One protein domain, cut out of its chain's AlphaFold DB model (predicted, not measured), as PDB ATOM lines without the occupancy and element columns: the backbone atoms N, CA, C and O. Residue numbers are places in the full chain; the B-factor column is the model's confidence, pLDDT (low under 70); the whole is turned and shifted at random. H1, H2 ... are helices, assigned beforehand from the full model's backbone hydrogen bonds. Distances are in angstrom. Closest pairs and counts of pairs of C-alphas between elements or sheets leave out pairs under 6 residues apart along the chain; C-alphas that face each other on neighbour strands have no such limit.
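This is residues 7 to 62 of the 73 residues of a protein of Cutibacterium acnes JCM 18918 (UniProt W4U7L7). There is little regular structure here: two short helices, H1 and then H2, are followed by a long chain of loops that swings out in two opposite directions. Residues 28 to 33 stick out at one end and residues 48 to 53 at the other, with H2 near the middle and H1 to one side of it. The printed part has 56 residues, of which 13 are in the two named helices, and no named strand; the class is all helix. The whole is loose, with a radius of gyration of the C-alphas of 14.0 A, and elongated, spanning 45 by 24 by 18 A.

H1 is residues 7 to 11, 5.8 A long, beginning at C-alpha 7 (43.500, 24.572, 91.882). H2 is residues 16 to 23, 10.6 A long, ending at C-alpha 23 (44.577, 17.041, 79.102).

H1 and H2 are close but not clearly touching; their closest C-alphas, of Val 10 and Ile 22, are 6.7 A apart. In both helices every O i to N i+4 pair is within hydrogen-bond range. Residues 40 to 41 pair antiparallel with residues 60 to 61.

The C-alphas farthest apart, of Ala 31 and Pro 52, are 45.6 A apart. The printed part has no cut, and the link from H1 to H2 is tight. Residues 24 to 62 hold no named element. Confidence is low, with pLDDT under 70, at residues 33 to 37 and 60 to 62.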
ATOM      1  N   ASN A   7      43.883  23.735  93.021       95.50
ATOM      2  CA  ASN A   7      43.500  24.572  91.882       95.50
ATOM      3  C   ASN A   7      44.711  24.937  91.011       95.50
ATOM      4  O   ASN A   7      44.641  24.884  89.792       95.50
ATOM      5  N   LYS A   8      45.872  25.229  91.610       94.62
ATOM      6  CA  LYS A   8      47.079  25.553  90.833       94.62
ATOM      7  C   LYS A   8      47.602  24.347  90.060       94.62
ATOM      8  O   LYS A   8      48.025  24.511  88.923       94.62
ATOM      9  N   VAL A   9      47.576  23.161  90.663       93.94
ATOM     10  CA  VAL A   9      48.033  21.919  90.019       93.94
ATOM     11  C   VAL A   9      47.107  21.519  88.869       93.94
ATOM     12  O   VAL A   9      47.581  21.037  87.846       93.94
ATOM     13  N   VAL A  10      45.800  21.733  89.025       92.69
ATOM     14  CA  VAL A  10      44.793  21.387  88.015       92.69
ATOM     15  C   VAL A  10      44.756  22.416  86.883       92.69
ATOM     16  O   VAL A  10      44.805  22.031  85.719       92.69
ATOM     17  N   ASP A  11      44.718  23.707  87.212       93.06
ATOM     18  CA  ASP A  11      44.536  24.775  86.221       93.06
ATOM     19  C   ASP A  11      45.855  25.165  85.539       93.06
ATOM     20  O   ASP A  11      45.869  25.571  84.379       93.06
ATOM     21  N   HIS A  12      46.983  25.052  86.252       91.94
ATOM     22  CA  HIS A  12      48.303  25.482  85.780       91.94
ATOM     23  C   HIS A  12      49.407  24.445  86.073       91.94
ATOM     24  O   HIS A  12      50.414  24.775  86.717       91.94
ATOM     25  N   PRO A  13      49.274  23.196  85.579       91.56
ATOM     26  CA  PRO A  13      50.256  22.145  85.817       91.56
ATOM     27  C   PRO A  13      51.621  22.496  85.214       91.56
ATOM     28  O   PRO A  13      51.787  22.729  84.002       91.56
ATOM     29  N   ARG A  14      52.646  22.491  86.067       90.50
ATOM     30  CA  ARG A  14      54.040  22.754  85.691       90.50
ATOM     31  C   ARG A  14      54.762  21.491  85.256       90.50
ATOM     32  O   ARG A  14      55.674  21.577  84.434       90.50
ATOM     33  N   HIS A  15      54.393  20.334  85.800       88.81
ATOM     34  CA  HIS A  15      55.062  19.089  85.459       88.81
ATOM     35  C   HIS A  15      54.453  18.481  84.180       88.81
ATOM     36  O   HIS A  15      53.234  18.307  84.124       88.81
ATOM     37  N   PRO A  16      55.263  18.080  83.176       85.69
ATOM     38  CA  PRO A  16      54.752  17.566  81.898       85.69
ATOM     39  C   PRO A  16      53.780  16.389  82.047       85.69
ATOM     40  O   PRO A  16      52.728  16.369  81.420       85.69
ATOM     41  N   TYR A  17      54.090  15.451  82.947       86.44
ATOM     42  CA  TYR A  17      53.200  14.327  83.252       86.44
ATOM     43  C   TYR A  17      51.825  14.774  83.782       86.44
ATOM     44  O   TYR A  17      50.806  14.276  83.321       86.44
ATOM     45  N   THR A  18      51.777  15.739  84.708       89.31
ATOM     46  CA  THR A  18      50.510  16.253  85.249       89.31
ATOM     47  C   THR A  18      49.710  16.965  84.170       89.31
ATOM     48  O   THR A  18      48.513  16.739  84.055       89.31
ATOM     49  N   ARG A  19      50.370  17.781  83.337       87.25
ATOM     50  CA  ARG A  19      49.718  18.471  82.216       87.25
ATOM     51  C   ARG A  19      49.007  17.486  81.297       87.25
ATOM     52  O   ARG A  19      47.826  17.647  81.018       87.25
ATOM     53  N   ALA A  20      49.707  16.430  80.917       84.50
ATOM     54  CA  ALA A  20      49.163  15.409  80.046       84.50
ATOM     55  C   ALA A  20      48.025  14.600  80.698       84.50
ATOM     56  O   ALA A  20      47.059  14.256  80.022       84.50
ATOM     57  N   LEU A  21      48.076  14.358  82.015       87.12
ATOM     58  CA  LEU A  21      46.952  13.766  82.752       87.12
ATOM     59  C   LEU A  21      45.710  14.666  82.736       87.12
ATOM     60  O   LEU A  21      44.613  14.171  82.495       87.12
ATOM     61  N   ILE A  22      45.870  15.973  82.972       88.81
ATOM     62  CA  ILE A  22      44.758  16.937  82.942       88.81
ATOM     63  C   ILE A  22      44.178  17.071  81.529       88.81
ATOM     64  O   ILE A  22      42.971  17.248  81.352       88.81
ATOM     65  N   GLU A  23      45.013  16.989  80.498       82.19
ATOM     66  CA  GLU A  23      44.577  17.041  79.102       82.19
ATOM     67  C   GLU A  23      43.841  15.784  78.646       82.19
ATOM     68  O   GLU A  23      42.897  15.903  77.870       82.19
ATOM     69  N   ALA A  24      44.191  14.619  79.189       83.44
ATOM     70  CA  ALA A  24      43.510  13.359  78.905       83.44
ATOM     71  C   ALA A  24      42.085  13.269  79.495       83.44
ATOM     72  O   ALA A  24      41.369  12.314  79.198       83.44
ATOM     73  N   ILE A  25      41.657  14.234  80.324       85.56
ATOM     74  CA  ILE A  25      40.307  14.262  80.907       85.56
ATOM     75  C   ILE A  25      39.280  14.624  79.815       85.56
ATOM     76  O   ILE A  25      39.315  15.756  79.319       85.56
ATOM     77  N   PRO A  26      38.346  13.719  79.462       78.81
ATOM     78  CA  PRO A  26      37.325  13.998  78.460       78.81
ATOM     79  C   PRO A  26      36.273  14.975  78.995       78.81
ATOM     80  O   PRO A  26      35.938  14.976  80.183       78.81
ATOM     81  N   VAL A  27      35.712  15.788  78.100       80.75
ATOM     82  CA  VAL A  27      34.554  16.629  78.417       80.75
ATOM     83  C   VAL A  27      33.308  15.747  78.404       80.75
ATOM     84  O   VAL A  27      32.993  15.124  77.395       80.75
ATOM     85  N   ALA A  28      32.603  15.681  79.533       76.50
ATOM     86  CA  ALA A  28      31.369  14.912  79.683       76.50
ATOM     87  C   ALA A  28      30.157  15.691  79.139       76.50
ATOM     88  O   ALA A  28      29.212  15.965  79.874       76.50
ATOM     89  N   ASP A  29      30.209  16.081  77.867       79.69
ATOM     90  CA  ASP A  29      29.092  16.728  77.184       79.69
ATOM     91  C   ASP A  29      28.631  15.856  76.004       79.69
ATOM     92  O   ASP A  29      29.396  15.662  75.059       79.69
ATOM     93  N   PRO A  30      27.393  15.323  76.031       74.00
ATOM     94  CA  PRO A  30      26.872  14.472  74.964       74.00
ATOM     95  C   PRO A  30      26.693  15.194  73.618       74.00
ATOM     96  O   PRO A  30      26.583  14.521  72.594       74.00
ATOM     97  N   ALA A  31      26.658  16.531  73.596       82.25
ATOM     98  CA  ALA A  31      26.630  17.325  72.367       82.25
ATOM     99  C   ALA A  31      28.034  17.577  71.788       82.25
ATOM    100  O   ALA A  31      28.155  17.911  70.609       82.25
ATOM    101  N   HIS A  32      29.093  17.405  72.586       70.06
ATOM    102  CA  HIS A  32      30.474  17.555  72.135       70.06
ATOM    103  C   HIS A  32      31.072  16.190  71.795       70.06
ATOM    104  O   HIS A  32      31.477  15.416  72.661       70.06
ATOM    105  N   HIS A  33      31.175  15.907  70.499       64.25
ATOM    106  CA  HIS A  33      31.908  14.744  70.022       64.25
ATOM    107  C   HIS A  33      33.416  15.013  70.171       64.25
ATOM    108  O   HIS A  33      33.971  15.877  69.494       64.25
ATOM    109  N   VAL A  34      34.082  14.318  71.098       65.69
ATOM    110  CA  VAL A  34      35.537  14.438  71.279       65.69
ATOM    111  C   VAL A  34      36.221  13.693  70.135       65.69
ATOM    112  O   VAL A  34      36.247  12.464  70.131       65.69
ATOM    113  N   GLU A  35      36.752  14.425  69.155       62.72
ATOM    114  CA  GLU A  35      37.407  13.809  67.991       62.72
ATOM    115  C   GLU A  35      38.790  13.225  68.320       62.72
ATOM    116  O   GLU A  35      39.180  12.215  67.737       62.72
ATOM    117  N   GLU A  36      39.515  13.788  69.297       65.25
ATOM    118  CA  GLU A  36      40.861  13.328  69.647       65.25
ATOM    119  C   GLU A  36      41.152  13.480  71.153       65.25
ATOM    120  O   GLU A  36      41.173  14.582  71.701       65.25
ATOM    121  N   ILE A  37      41.364  12.352  71.841       68.75
ATOM    122  CA  ILE A  37      41.769  12.308  73.256       68.75
ATOM    123  C   ILE A  37      43.294  12.224  73.310       68.75
ATOM    124  O   ILE A  37      43.882  11.343  72.678       68.75
ATOM    125  N   VAL A  38      43.930  13.083  74.115       72.75
ATOM    126  CA  VAL A  38      45.375  13.002  74.373       72.75
ATOM    127  C   VAL A  38      45.698  11.641  74.987       72.75
ATOM    128  O   VAL A  38      45.283  11.328  76.105       72.75
ATOM    129  N   ARG A  39      46.445  10.817  74.248       74.62
ATOM    130  CA  ARG A  39      46.944   9.532  74.738       74.62
ATOM    131  C   ARG A  39      48.366   9.701  75.246       74.62
ATOM    132  O   ARG A  39      49.274  10.023  74.487       74.62
ATOM    133  N   LEU A  40      48.551   9.430  76.532       78.38
ATOM    134  CA  LEU A  40      49.875   9.222  77.105       78.38
ATOM    135  C   LEU A  40      50.501   7.990  76.450       78.38
ATOM    136  O   LEU A  40      49.896   6.917  76.464       78.38
ATOM    137  N   GLN A  41      51.689   8.145  75.871       80.50
ATOM    138  CA  GLN A  41      52.437   7.027  75.305       80.50
ATOM    139  C   GLN A  41      53.543   6.581  76.257       80.50
ATOM    140  O   GLN A  41      54.137   7.387  76.971       80.50
ATOM    141  N   GLY A  42      53.825   5.281  76.233       79.31
ATOM    142  CA  GLY A  42      54.805   4.653  77.106       79.31
ATOM    143  C   GLY A  42      54.219   4.201  78.441       79.31
ATOM    144  O   GLY A  42      53.062   4.451  78.774       79.31
ATOM    145  N   GLU A  43      55.049   3.506  79.210       79.75
ATOM    146  CA  GLU A  43      54.680   2.956  80.509       79.75
ATOM    147  C   GLU A  43      55.527   3.593  81.615       79.75
ATOM    148  O   GLU A  43      56.703   3.925  81.396       79.75
ATOM    149  N   PRO A  44      54.962   3.776  82.821       80.50
ATOM    150  CA  PRO A  44      55.753   4.176  83.973       80.50
ATOM    151  C   PRO A  44      56.847   3.144  84.256       80.50
ATOM    152  O   PRO A  44      56.675   1.944  84.051       80.50
ATOM    153  N   ALA A  45      57.989   3.616  84.762       82.62
ATOM    154  CA  ALA A  45      59.047   2.713  85.195       82.62
ATOM    155  C   ALA A  45      58.561   1.780  86.317       82.62
ATOM    156  O   ALA A  45      57.714   2.158  87.131       82.62
ATOM    157  N   SER A  46      59.153   0.583  86.383       85.00
ATOM    158  CA  SER A  46      58.849  -0.412  87.413       85.00
ATOM    159  C   SER A  46      58.910   0.182  88.825       85.00
ATOM    160  O   SER A  46      59.753   1.027  89.152       85.00
ATOM    161  N   ALA A  47      57.998  -0.281  89.683       84.94
ATOM    162  CA  ALA A  47      57.984   0.074  91.095       84.94
ATOM    163  C   ALA A  47      59.224  -0.460  91.833       84.94
ATOM    164  O   ALA A  47      59.742   0.224  92.714       84.94
ATOM    165  N   ILE A  48      59.678  -1.655  91.433       90.25
ATOM    166  CA  ILE A  48      60.756  -2.429  92.063       90.25
ATOM    167  C   ILE A  48      62.120  -1.990  91.528       90.25
ATOM    168  O   ILE A  48      63.029  -1.732  92.308       90.25
ATOM    169  N   ASP A  49      62.247  -1.865  90.206       82.44
ATOM    170  CA  ASP A  49      63.499  -1.487  89.547       82.44
ATOM    171  C   ASP A  49      63.361  -0.094  88.934       82.44
ATOM    172  O   ASP A  49      62.939   0.095  87.789       82.44
ATOM    173  N   THR A  50      63.609   0.909  89.776       81.62
ATOM    174  CA  THR A  50      63.455   2.308  89.389       81.62
ATOM    175  C   THR A  50      64.773   2.838  88.832       81.62
ATOM    176  O   THR A  50      65.737   2.949  89.590       81.62
ATOM    177  N   PRO A  51      64.831   3.242  87.548       80.75
ATOM    178  CA  PRO A  51      66.032   3.847  86.997       80.75
ATOM    179  C   PRO A  51      66.323   5.187  87.691       80.75
ATOM    180  O   PRO A  51      65.388   5.893  88.090       80.75
ATOM    181  N   PRO A  52      67.602   5.583  87.809       81.12
ATOM    182  CA  PRO A  52      67.964   6.862  88.402       81.12
ATOM    183  C   PRO A  52      67.368   8.033  87.601       81.12
ATOM    184  O   PRO A  52      67.371   8.040  86.368       81.12
ATOM    185  N   GLY A  53      66.868   9.047  88.312       82.62
ATOM    186  CA  GLY A  53      66.254  10.242  87.726       82.62
ATOM    187  C   GLY A  53      64.721  10.227  87.750       82.62
ATOM    188  O   GLY A  53      64.096   9.759  88.699       82.62
ATOM    189  N   CYS A  54      64.087  10.815  86.729       82.19
ATOM    190  CA  CYS A  54      62.629  10.935  86.674       82.19
ATOM    191  C   CYS A  54      61.971   9.622  86.218       82.19
ATOM    192  O   CYS A  54      62.143   9.199  85.075       82.19
ATOM    193  N   ARG A  55      61.127   9.032  87.078       84.88
ATOM    194  CA  ARG A  55      60.378   7.781  86.815       84.88
ATOM    195  C   ARG A  55      59.404   7.864  85.633       84.88
ATOM    196  O   ARG A  55      58.994   6.837  85.104       84.88
ATOM    197  N   PHE A  56      59.056   9.083  85.227       82.06
ATOM    198  CA  PHE A  56      58.100   9.382  84.161       82.06
ATOM    199  C   PHE A  56      58.782   9.791  82.850       82.06
ATOM    200  O   PHE A  56      58.102  10.194  81.919       82.06
ATOM    201  N   LYS A  57      60.118   9.702  82.756       78.62
ATOM    202  CA  LYS A  57      60.875  10.154  81.575       78.62
ATOM    203  C   LYS A  57      60.530   9.391  80.287       78.62
ATOM    204  O   LYS A  57      60.721   9.935  79.214       78.62
ATOM    205  N   LYS A  58      60.063   8.143  80.400       77.88
ATOM    206  CA  LYS A  58      59.620   7.321  79.259       77.88
ATOM    207  C   LYS A  58      58.171   7.586  78.845       77.88
ATOM    208  O   LYS A  58      57.715   6.993  77.877       77.88
ATOM    209  N   ILE A  59      57.442   8.387  79.624       79.94
ATOM    210  CA  ILE A  59      56.059   8.716  79.319       79.94
ATOM    211  C   ILE A  59      56.076   9.986  78.483       79.94
ATOM    212  O   ILE A  59      56.238  11.089  79.013       79.94
ATOM    213  N   ASP A  60      55.914   9.802  77.182       67.75
ATOM    214  CA  ASP A  60      55.839  10.892  76.229       67.75
ATOM    215  C   ASP A  60      54.376  11.300  76.069       67.75
ATOM    216  O   ASP A  60      53.515  10.543  75.612       67.75
ATOM    217  N   ALA A  61      54.082  12.532  76.473       63.28
ATOM    218  CA  ALA A  61      52.818  13.169  76.167       63.28
ATOM    219  C   ALA A  61      52.902  13.732  74.747       63.28
ATOM    220  O   ALA A  61      53.373  14.853  74.549       63.28
ATOM    221  N   HIS A  62      52.493  12.948  73.751       60.78
ATOM    222  CA  HIS A  62      52.261  13.496  72.418       60.78
ATOM    223  C   HIS A  62      50.991  14.349  72.487       60.78
ATOM    224  O   HIS A  62      49.875  13.846  72.357       60.78
TER     225      HIS A  62